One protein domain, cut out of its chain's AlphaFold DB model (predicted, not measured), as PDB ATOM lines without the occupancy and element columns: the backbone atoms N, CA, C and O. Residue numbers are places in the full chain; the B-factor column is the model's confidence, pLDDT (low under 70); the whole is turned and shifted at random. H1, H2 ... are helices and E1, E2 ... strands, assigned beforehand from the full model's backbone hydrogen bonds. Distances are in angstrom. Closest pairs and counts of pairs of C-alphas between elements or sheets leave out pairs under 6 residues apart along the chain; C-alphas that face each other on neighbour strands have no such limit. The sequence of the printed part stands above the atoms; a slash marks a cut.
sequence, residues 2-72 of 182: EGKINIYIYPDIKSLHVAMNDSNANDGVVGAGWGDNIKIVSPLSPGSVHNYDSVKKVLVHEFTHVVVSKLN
ATOM      1  N   GLU A   2     193.982 237.825 232.378       55.41
ATOM      2  CA  GLU A   2     194.364 236.983 231.243       55.41
ATOM      3  C   GLU A   2     193.511 235.714 231.301       55.41
ATOM      4  O   GLU A   2     193.286 235.162 232.378       55.41
ATOM      5  N   GLY A   3     192.985 235.286 230.159       72.06
ATOM      6  CA  GLY A   3     192.119 234.114 230.066       72.06
ATOM      7  C   GLY A   3     191.092 234.265 228.952       72.06
ATOM      8  O   GLY A   3     190.621 235.366 228.673       72.06
ATOM      9  N   LYS A   4     190.767 233.157 228.287       87.12
ATOM     10  CA  LYS A   4     189.673 233.104 227.314       87.12
ATOM     11  C   LYS A   4     188.402 232.688 228.040       87.12
ATOM     12  O   LYS A   4     188.451 231.768 228.848       87.12
ATOM     13  N   ILE A   5     187.290 233.336 227.715       90.75
ATOM     14  CA  ILE A   5     185.957 232.919 228.149       90.75
ATOM     15  C   ILE A   5     185.308 232.203 226.970       90.75
ATOM     16  O   ILE A   5     185.300 232.726 225.853       90.75
ATOM     17  N   ASN A   6     184.798 230.998 227.207       94.75
ATOM     18  CA  ASN A   6     184.125 230.203 226.185       94.75
ATOM     19  C   ASN A   6     182.616 230.378 226.319       94.75
ATOM     20  O   ASN A   6     182.054 230.140 227.386       94.75
ATOM     21  N   ILE A   7     181.953 230.749 225.228       96.44
ATOM     22  CA  ILE A   7     180.497 230.876 225.182       96.44
ATOM     23  C   ILE A   7     179.967 229.817 224.219       96.44
ATOM     24  O   ILE A   7     180.302 229.818 223.033       96.44
ATOM     25  N   TYR A   8     179.141 228.915 224.735       97.44
ATOM     26  CA  TYR A   8     178.486 227.848 223.990       97.44
ATOM     27  C   TYR A   8     177.022 228.225 223.778       97.44
ATOM     28  O   TYR A   8     176.255 228.304 224.739       97.44
ATOM     29  N   ILE A   9     176.643 228.459 222.522       97.81
ATOM     30  CA  ILE A   9     175.283 228.856 222.143       97.81
ATOM     31  C   ILE A   9     174.543 227.628 221.612       97.81
ATOM     32  O   ILE A   9     174.946 227.044 220.605       97.81
ATOM     33  N   TYR A  10     173.461 227.246 222.283       97.75
ATOM     34  CA  TYR A  10     172.638 226.090 221.931       97.75
ATOM     35  C   TYR A  10     171.444 226.507 221.067       97.75
ATOM     36  O   TYR A  10     170.893 227.587 221.273       97.75
ATOM     37  N   PRO A  11     171.024 225.682 220.094       97.31
ATOM     38  CA  PRO A  11     169.987 226.067 219.138       97.31
ATOM     39  C   PRO A  11     168.601 226.241 219.774       97.31
ATOM     40  O   PRO A  11     167.815 227.029 219.266       97.31
ATOM     41  N   ASP A  12     168.314 225.545 220.876       95.62
ATOM     42  CA  ASP A  12     167.036 225.579 221.589       95.62
ATOM     43  C   ASP A  12     167.212 225.231 223.079       95.62
ATOM     44  O   ASP A  12     168.254 224.712 223.499       95.62
ATOM     45  N   ILE A  13     166.182 225.529 223.881       95.00
ATOM     46  CA  ILE A  13     166.160 225.303 225.337       95.00
ATOM     47  C   ILE A  13     166.407 223.835 225.689       95.00
ATOM     48  O   ILE A  13     167.195 223.533 226.581       95.00
ATOM     49  N   LYS A  14     165.802 222.905 224.946       94.94
ATOM     50  CA  LYS A  14     165.950 221.469 225.204       94.94
ATOM     51  C   LYS A  14     167.410 221.029 225.076       94.94
ATOM     52  O   LYS A  14     167.912 220.284 225.915       94.94
ATOM     53  N   SER A  15     168.096 221.500 224.039       96.69
ATOM     54  CA  SER A  15     169.510 221.220 223.793       96.69
ATOM     55  C   SER A  15     170.405 221.828 224.874       96.69
ATOM     56  O   SER A  15     171.353 221.173 225.310       96.69
ATOM     57  N   LEU A  16     170.090 223.043 225.337       97.00
ATOM     58  CA  LEU A  16     170.771 223.669 226.473       97.00
ATOM     59  C   LEU A  16     170.621 222.819 227.744       97.00
ATOM     60  O   LEU A  16     171.620 222.482 228.373       97.00
ATOM     61  N   HIS A  17     169.394 222.444 228.100       95.75
ATOM     62  CA  HIS A  17     169.067 221.677 229.307       95.75
ATOM     63  C   HIS A  17     169.761 220.312 229.341       95.75
ATOM     64  O   HIS A  17     170.387 219.954 230.340       95.75
ATOM     65  N   VAL A  18     169.774 219.597 228.210       95.88
ATOM     66  CA  VAL A  18     170.569 218.365 228.060       95.88
ATOM     67  C   VAL A  18     172.052 218.641 228.313       95.88
ATOM     68  O   VAL A  18     172.703 217.903 229.050       95.88
ATOM     69  N   ALA A  19     172.601 219.717 227.745       94.19
ATOM     70  CA  ALA A  19     174.004 220.067 227.936       94.19
ATOM     71  C   ALA A  19     174.339 220.545 229.357       94.19
ATOM     72  O   ALA A  19     175.506 220.492 229.755       94.19
ATOM     73  N   MET A  20     173.352 221.016 230.116       93.31
ATOM     74  CA  MET A  20     173.468 221.352 231.537       93.31
ATOM     75  C   MET A  20     173.349 220.124 232.454       93.31
ATOM     76  O   MET A  20     173.530 220.261 233.658       93.31
ATOM     77  N   ASN A  21     173.121 218.927 231.898       93.50
ATOM     78  CA  ASN A  21     172.792 217.701 232.633       93.50
ATOM     79  C   ASN A  21     171.497 217.812 233.460       93.50
ATOM     80  O   ASN A  21     171.338 217.096 234.448       93.50
ATOM     81  N   ASP A  22     170.566 218.670 233.039       91.81
ATOM     82  CA  ASP A  22     169.249 218.816 233.656       91.81
ATOM     83  C   ASP A  22     168.168 218.961 232.581       91.81
ATOM     84  O   ASP A  22     167.657 220.041 232.304       91.81
ATOM     85  N   SER A  23     167.815 217.840 231.951       91.38
ATOM     86  CA  SER A  23     166.805 217.791 230.886       91.38
ATOM     87  C   SER A  23     165.391 218.191 231.334       91.38
ATOM     88  O   SER A  23     164.518 218.318 230.478       91.38
ATOM     89  N   ASN A  24     165.150 218.334 232.643       89.25
ATOM     90  CA  ASN A  24     163.862 218.718 233.221       89.25
ATOM     91  C   ASN A  24     163.906 220.118 233.856       89.25
ATOM     92  O   ASN A  24     162.984 220.473 234.598       89.25
ATOM     93  N   ALA A  25     164.958 220.897 233.584       89.50
ATOM     94  CA  ALA A  25     165.076 222.262 234.064       89.50
ATOM     95  C   ALA A  25     163.860 223.103 233.649       89.50
ATOM     96  O   ALA A  25     163.193 222.867 232.638       89.50
ATOM     97  N   ASN A  26     163.559 224.118 234.457       89.38
ATOM     98  CA  ASN A  26     162.490 225.055 234.142       89.38
ATOM     99  C   ASN A  26     162.811 225.830 232.847       89.38
ATOM    100  O   ASN A  26     163.958 226.197 232.612       89.38
ATOM    101  N   ASP A  27     161.792 226.139 232.041       88.12
ATOM    102  CA  ASP A  27     161.937 226.880 230.773       88.12
ATOM    103  C   ASP A  27     162.520 228.301 230.951       88.12
ATOM    104  O   ASP A  27     163.036 228.888 230.005       88.12
ATOM    105  N   GLY A  28     162.481 228.855 232.169       89.75
ATOM    106  CA  GLY A  28     163.163 230.101 232.530       89.75
ATOM    107  C   GLY A  28     164.687 229.980 232.656       89.75
ATOM    108  O   GLY A  28     165.381 230.991 232.699       89.75
ATOM    109  N   VAL A  29     165.240 228.765 232.696       92.06
ATOM    110  CA  VAL A  29     166.692 228.549 232.705       92.06
ATOM    111  C   VAL A  29     167.201 228.612 231.269       92.06
ATOM    112  O   VAL A  29     167.128 227.635 230.523       92.06
ATOM    113  N   VAL A  30     167.708 229.782 230.884       95.94
ATOM    114  CA  VAL A  30     168.163 230.067 229.512       95.94
ATOM    115  C   VAL A  30     169.679 230.212 229.383       95.94
ATOM    116  O   VAL A  30     170.187 230.331 228.268       95.94
ATOM    117  N   GLY A  31     170.406 230.160 230.500       95.06
ATOM    118  CA  GLY A  31     171.862 230.151 230.541       95.06
ATOM    119  C   GLY A  31     172.407 229.774 231.917       95.06
ATOM    120  O   GLY A  31     171.658 229.752 232.889       95.06
ATOM    121  N   ALA A  32     173.692 229.425 231.956       93.75
ATOM    122  CA  ALA A  32     174.455 229.193 233.179       93.75
ATOM    123  C   ALA A  32     175.968 229.314 232.923       93.75
ATOM    124  O   ALA A  32     176.487 228.809 231.915       93.75
ATOM    125  N   GLY A  33     176.678 229.941 233.858       90.56
ATOM    126  CA  GLY A  33     178.134 230.026 233.916       90.56
ATOM    127  C   GLY A  33     178.770 228.992 234.855       90.56
ATOM    128  O   GLY A  33     178.251 228.688 235.926       90.56
ATOM    129  N   TRP A  34     179.932 228.457 234.475       83.00
ATOM    130  CA  TRP A  34     180.795 227.659 235.352       83.00
ATOM    131  C   TRP A  34     182.267 227.820 234.958       83.00
ATOM    132  O   TRP A  34     182.671 227.505 233.830       83.00
ATOM    133  N   GLY A  35     183.085 228.286 235.905       86.88
ATOM    134  CA  GLY A  35     184.485 228.619 235.645       86.88
ATOM    135  C   GLY A  35     184.596 229.644 234.514       86.88
ATOM    136  O   GLY A  35     184.002 230.711 234.589       86.88
ATOM    137  N   ASP A  36     185.303 229.286 233.440       91.38
ATOM    138  CA  ASP A  36     185.516 230.150 232.265       91.38
ATOM    139  C   ASP A  36     184.511 229.902 231.131       91.38
ATOM    140  O   ASP A  36     184.728 230.325 229.993       91.38
ATOM    141  N   ASN A  37     183.433 229.168 231.405       94.00
ATOM    142  CA  ASN A  37     182.490 228.709 230.396       94.00
ATOM    143  C   ASN A  37     181.089 229.232 230.684       94.00
ATOM    144  O   ASN A  37     180.623 229.168 231.816       94.00
ATOM    145  N   ILE A  38     180.395 229.661 229.635       97.00
ATOM    146  CA  ILE A  38     178.982 230.033 229.672       97.00
ATOM    147  C   ILE A  38     178.252 229.157 228.662       97.00
ATOM    148  O   ILE A  38     178.636 229.095 227.494       97.00
ATOM    149  N   LYS A  39     177.195 228.480 229.102       97.62
ATOM    150  CA  LYS A  39     176.237 227.809 228.220       97.62
ATOM    151  C   LYS A  39     174.982 228.660 228.169       97.62
ATOM    152  O   LYS A  39     174.483 229.055 229.214       97.62
ATOM    153  N   ILE A  40     174.479 228.949 226.976       98.06
ATOM    154  CA  ILE A  40     173.287 229.782 226.806       98.06
ATOM    155  C   ILE A  40     172.478 229.329 225.596       98.06
ATOM    156  O   ILE A  40     173.028 228.818 224.621       98.06
ATOM    157  N   VAL A  41     171.163 229.509 225.642       97.81
ATOM    158  CA  VAL A  41     170.310 229.309 224.471       97.81
ATOM    159  C   VAL A  41     170.520 230.429 223.449       97.81
ATOM    160  O   VAL A  41     170.833 231.571 223.789       97.81
ATOM    161  N   SER A  42     170.321 230.120 222.172       97.38
ATOM    162  CA  SER A  42     170.233 231.119 221.116       97.38
ATOM    163  C   SER A  42     169.106 232.112 221.425       97.38
ATOM    164  O   SER A  42     167.969 231.689 221.651       97.38
ATOM    165  N   PRO A  43     169.347 233.434 221.352       96.38
ATOM    166  CA  PRO A  43     168.293 234.428 221.558       96.38
ATOM    167  C   PRO A  43     167.214 234.378 220.462       96.38
ATOM    168  O   PRO A  43     166.152 234.976 220.613       96.38
ATOM    169  N   LEU A  44     167.463 233.655 219.362       96.69
ATOM    170  CA  LEU A  44     166.484 233.377 218.304       96.69
ATOM    171  C   LEU A  44     165.531 232.223 218.651       96.69
ATOM    172  O   LEU A  44     164.586 231.964 217.910       96.69
ATOM    173  N   SER A  45     165.774 231.495 219.741       94.88
ATOM    174  CA  SER A  45     164.923 230.391 220.203       94.88
ATOM    175  C   SER A  45     164.873 230.340 221.738       94.88
ATOM    176  O   SER A  45     165.245 229.332 222.336       94.88
ATOM    177  N   PRO A  46     164.409 231.425 222.391       92.19
ATOM    178  CA  PRO A  46     164.565 231.658 223.831       92.19
ATOM    179  C   PRO A  46     163.586 230.874 224.728       92.19
ATOM    180  O   PRO A  46     163.538 231.126 225.928       92.19
ATOM    181  N   GLY A  47     162.777 229.969 224.169       90.38
ATOM    182  CA  GLY A  47     161.679 229.322 224.893       90.38
ATOM    183  C   GLY A  47     160.441 230.214 225.016       90.38
ATOM    184  O   GLY A  47     160.219 231.105 224.196       90.38
ATOM    185  N   SER A  48     159.606 229.939 226.021       91.69
ATOM    186  CA  SER A  48     158.323 230.624 226.249       91.69
ATOM    187  C   SER A  48     158.385 231.730 227.308       91.69
ATOM    188  O   SER A  48     157.529 232.615 227.323       91.69
ATOM    189  N   VAL A  49     159.397 231.696 228.180       92.62
ATOM    190  CA  VAL A  49     159.561 232.650 229.291       92.62
ATOM    191  C   VAL A  49     160.373 233.882 228.879       92.62
ATOM    192  O   VAL A  49     160.076 235.000 229.303       92.62
ATOM    193  N   HIS A  50     161.397 233.690 228.044       94.12
ATOM    194  CA  HIS A  50     162.330 234.739 227.638       94.12
ATOM    195  C   HIS A  50     162.078 235.231 226.210       94.12
ATOM    196  O   HIS A  50     161.384 234.612 225.409       94.12
ATOM    197  N   ASN A  51     162.671 236.376 225.882       95.50
ATOM    198  CA  ASN A  51     162.704 236.930 224.538       95.50
ATOM    199  C   ASN A  51     164.157 237.221 224.134       95.50
ATOM    200  O   ASN A  51     165.087 237.041 224.921       95.50
ATOM    201  N   TYR A  52     164.348 237.692 222.901       96.50
ATOM    202  CA  TYR A  52     165.671 237.994 222.356       96.50
ATOM    203  C   TYR A  52     166.506 238.908 223.270       96.50
ATOM    204  O   TYR A  52     167.684 238.647 223.523       96.50
ATOM    205  N   ASP A  53     165.898 239.973 223.796       96.06
ATOM    206  CA  ASP A  53     166.599 240.944 224.631       96.06
ATOM    207  C   ASP A  53     166.888 240.412 226.032       96.06
ATOM    208  O   ASP A  53     167.976 240.651 226.557       96.06
ATOM    209  N   SER A  54     165.968 239.654 226.635       95.38
ATOM    210  CA  SER A  54     166.205 239.088 227.962       95.38
ATOM    211  C   SER A  54     167.273 237.995 227.946       95.38
ATOM    212  O   SER A  54     168.053 237.934 228.892       95.38
ATOM    213  N   VAL A  55     167.405 237.207 226.870       97.31
ATOM    214  CA  VAL A  55     168.527 236.258 226.717       97.31
ATOM    215  C   VAL A  55     169.870 236.987 226.620       97.31
ATOM    216  O   VAL A  55     170.834 236.578 227.264       97.31
ATOM    217  N   LYS A  56     169.954 238.111 225.892       97.19
ATOM    218  CA  LYS A  56     171.186 238.926 225.876       97.19
ATOM    219  C   LYS A  56     171.547 239.447 227.267       97.19
ATOM    220  O   LYS A  56     172.720 239.448 227.618       97.19
ATOM    221  N   LYS A  57     170.557 239.873 228.060       97.44
ATOM    222  CA  LYS A  57     170.797 240.289 229.451       97.44
ATOM    223  C   LYS A  57     171.302 239.124 230.304       97.44
ATOM    224  O   LYS A  57     172.267 239.303 231.033       97.44
ATOM    225  N   VAL A  58     170.731 237.926 230.150       97.19
ATOM    226  CA  VAL A  58     171.239 236.718 230.830       97.19
ATOM    227  C   VAL A  58     172.694 236.434 230.446       97.19
ATOM    228  O   VAL A  58     173.492 236.131 231.319       97.19
ATOM    229  N   LEU A  59     173.102 236.627 229.187       97.50
ATOM    230  CA  LEU A  59     174.516 236.479 228.821       97.50
ATOM    231  C   LEU A  59     175.437 237.426 229.609       97.50
ATOM    232  O   LEU A  59     176.506 237.011 230.047       97.50
ATOM    233  N   VAL A  60     175.032 238.688 229.784       97.94
ATOM    234  CA  VAL A  60     175.795 239.667 230.579       97.94
ATOM    235  C   VAL A  60     175.816 239.272 232.058       97.94
ATOM    236  O   VAL A  60     176.858 239.384 232.701       97.94
ATOM    237  N   HIS A  61     174.702 238.757 232.577       98.00
ATOM    238  CA  HIS A  61     174.593 238.245 233.943       98.00
ATOM    239  C   HIS A  61     175.595 237.104 234.186       98.00
ATOM    240  O   HIS A  61     176.471 237.219 235.040       98.00
ATOM    241  N   GLU A  62     175.571 236.063 233.349       97.38
ATOM    242  CA  GLU A  62     176.500 234.931 233.466       97.38
ATOM    243  C   GLU A  62     177.960 235.352 233.275       97.38
ATOM    244  O   GLU A  62     178.858 234.885 233.977       97.38
ATOM    245  N   PHE A  63     178.223 236.276 232.346       96.75
ATOM    246  CA  PHE A  63     179.557 236.839 232.158       96.75
ATOM    247  C   PHE A  63     180.057 237.561 233.412       96.75
ATOM    248  O   PHE A  63     181.234 237.454 233.763       96.75
ATOM    249  N   THR A  64     179.167 238.250 234.117       96.75
ATOM    250  CA  THR A  64     179.498 238.948 235.358       96.75
ATOM    251  C   THR A  64     179.942 237.972 236.443       96.75
ATOM    252  O   THR A  64     180.960 238.224 237.085       96.75
ATOM    253  N   HIS A  65     179.291 236.813 236.587       96.12
ATOM    254  CA  HIS A  65     179.762 235.766 237.503       96.12
ATOM    255  C   HIS A  65     181.172 235.275 237.160       96.12
ATOM    256  O   HIS A  65     182.002 235.100 238.055       96.12
ATOM    257  N   VAL A  66     181.484 235.105 235.869       94.50
ATOM    258  CA  VAL A  66     182.843 234.740 235.437       94.50
ATOM    259  C   VAL A  66     183.842 235.816 235.871       94.50
ATOM    260  O   VAL A  66     184.862 235.492 236.479       94.50
ATOM    261  N   VAL A  67     183.543 237.098 235.643       94.00
ATOM    262  CA  VAL A  67     184.401 238.220 236.066       94.00
ATOM    263  C   VAL A  67     184.584 238.251 237.586       94.00
ATOM    264  O   VAL A  67     185.718 238.364 238.057       94.00
ATOM    265  N   VAL A  68     183.508 238.092 238.357       95.06
ATOM    266  CA  VAL A  68     183.544 238.027 239.826       95.06
ATOM    267  C   VAL A  68     184.441 236.877 240.297       95.06
ATOM    268  O   VAL A  68     185.329 237.096 241.122       95.06
ATOM    269  N   SER A  69     184.318 235.688 239.700       93.06
ATOM    270  CA  SER A  69     185.155 234.525 240.038       93.06
ATOM    271  C   SER A  69     186.650 234.729 239.741       93.06
ATOM    272  O   SER A  69     187.513 234.127 240.379       93.06
ATOM    273  N   LYS A  70     186.986 235.611 238.787       91.75
ATOM    274  CA  LYS A  70     188.376 236.004 238.495       91.75
ATOM    275  C   LYS A  70     188.925 237.021 239.490       91.75
ATOM    276  O   LYS A  70     190.141 237.102 239.650       91.75
ATOM    277  N   LEU A  71     188.062 237.815 240.120       93.81
ATOM    278  CA  LEU A  71     188.448 238.751 241.176       93.81
ATOM    279  C   LEU A  71     188.610 238.043 242.522       93.81
ATOM    280  O   LEU A  71     189.511 238.400 243.280       93.81
ATOM    281  N   ASN A  72     187.788 237.029 242.788       94.75
ATOM    282  CA  ASN A  72     187.874 236.194 243.975       94.75
ATOM    283  C   ASN A  72     187.646 234.720 243.610       94.75
ATOM    284  O   ASN A  72     186.529 234.289 243.328       94.75
TER     285      ASN A  72
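This is residues 2 to 72 of the 182 residues of the protein "Peptidase_MA_2 domain-containing protein" of bioreactor metagenome (UniProt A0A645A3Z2). Picture a small sheet of three strands between two helices of very unequal length: the long helix H2 runs along one face, over E3 and E2, and the short helix H1 covers part of the other face, over E3, near the end where E1 and E3 finish. The two edge strands E1 and E2 have E3 between them, and a long unnamed loop leads from H1 back to the sheet. The printed part has 71 residues with two named helices and three named strands, in the order E1, H1, E2, E3, H2; the sheet's order is E1, E3, E2, and it is mixed, with E1 and E3 parallel and E3 and E2 antiparallel. The class is mixed, helices and strands. The whole is compact, with a radius of gyration of the C-alphas of 11.9 A, and the C-alphas span 35 by 25 by 17 A.

Start with E1, residues 6 to 10, an edge strand. A tight link of 2 residues takes you to H1, residues 13 to 19, where the closest C-alphas of the two elements are those of Tyr 10 and Leu 16, 5.5 A apart. A long link of 11 residues then leads to E2, residues 31 to 34, the other edge strand. A tight link of 2 residues turns E2 into E3, residues 37 to 41, and the two form a hairpin, antiparallel at 171 degrees between their directions. Look there for N 32 and O 39, 2.9 A apart, and N 34 and O 37, 2.8 A apart, both within hydrogen-bond range. E3, the inner strand, is also the parallel neighbour of E1, at 21 degrees; N 8 and O 38 are within hydrogen-bond range at 2.8 A, and so are N 40 and O 8 at 2.9 A. H1 is on the sheet at a height over the sheet of 7.6 A, over E3, and runs along the strands, at 7 degrees to E3 on the local plane; its closest C-alpha pair with E3 is Ile 13 and Val 41, 5.8 A apart. A short link of 10 residues leads from E3 to H2, residues 52 to 71, which is on the sheet at a height over the sheet of 8.5 A, over E3 and E2. H2 runs along the strands, at 9 degrees to E2 on the local plane, and its closest C-alpha pair with E2 is Glu 62 and Gly 33, 5.2 A apart. H1 and H2 lie on opposite faces and are apart: the domain has three layers, a sheet with helices on both its faces. In H1 and H2 every O i to N i+4 pair is within hydrogen-bond range.

Find C-alpha 6 at (184.125, 230.203, 226.185); from there E1 runs 12.9 A to C-alpha 10. H1, from Ile 13 to Ala 19, measures 9.8 A. E2, from Gly 31 to Trp 34, measures 10.4 A, and E3, from Asn 37 to Val 41, measures 13.6 A. Find C-alpha 52 at (165.671, 237.994, 222.356); from there H2 runs 29.6 A to C-alpha 71 at (188.448, 238.751, 241.176).

The two C-alphas farthest apart are those of Glu 2 and Ser 48, at 36.9 A, while those of Glu 2 and Asn 72, the first and last printed, are 14.3 A apart. The printed part has no cut. The link from H1 to E2 is the long one. The mean pLDDT of the printed part is 93.5, and residue 2 is the one printed residue under 70.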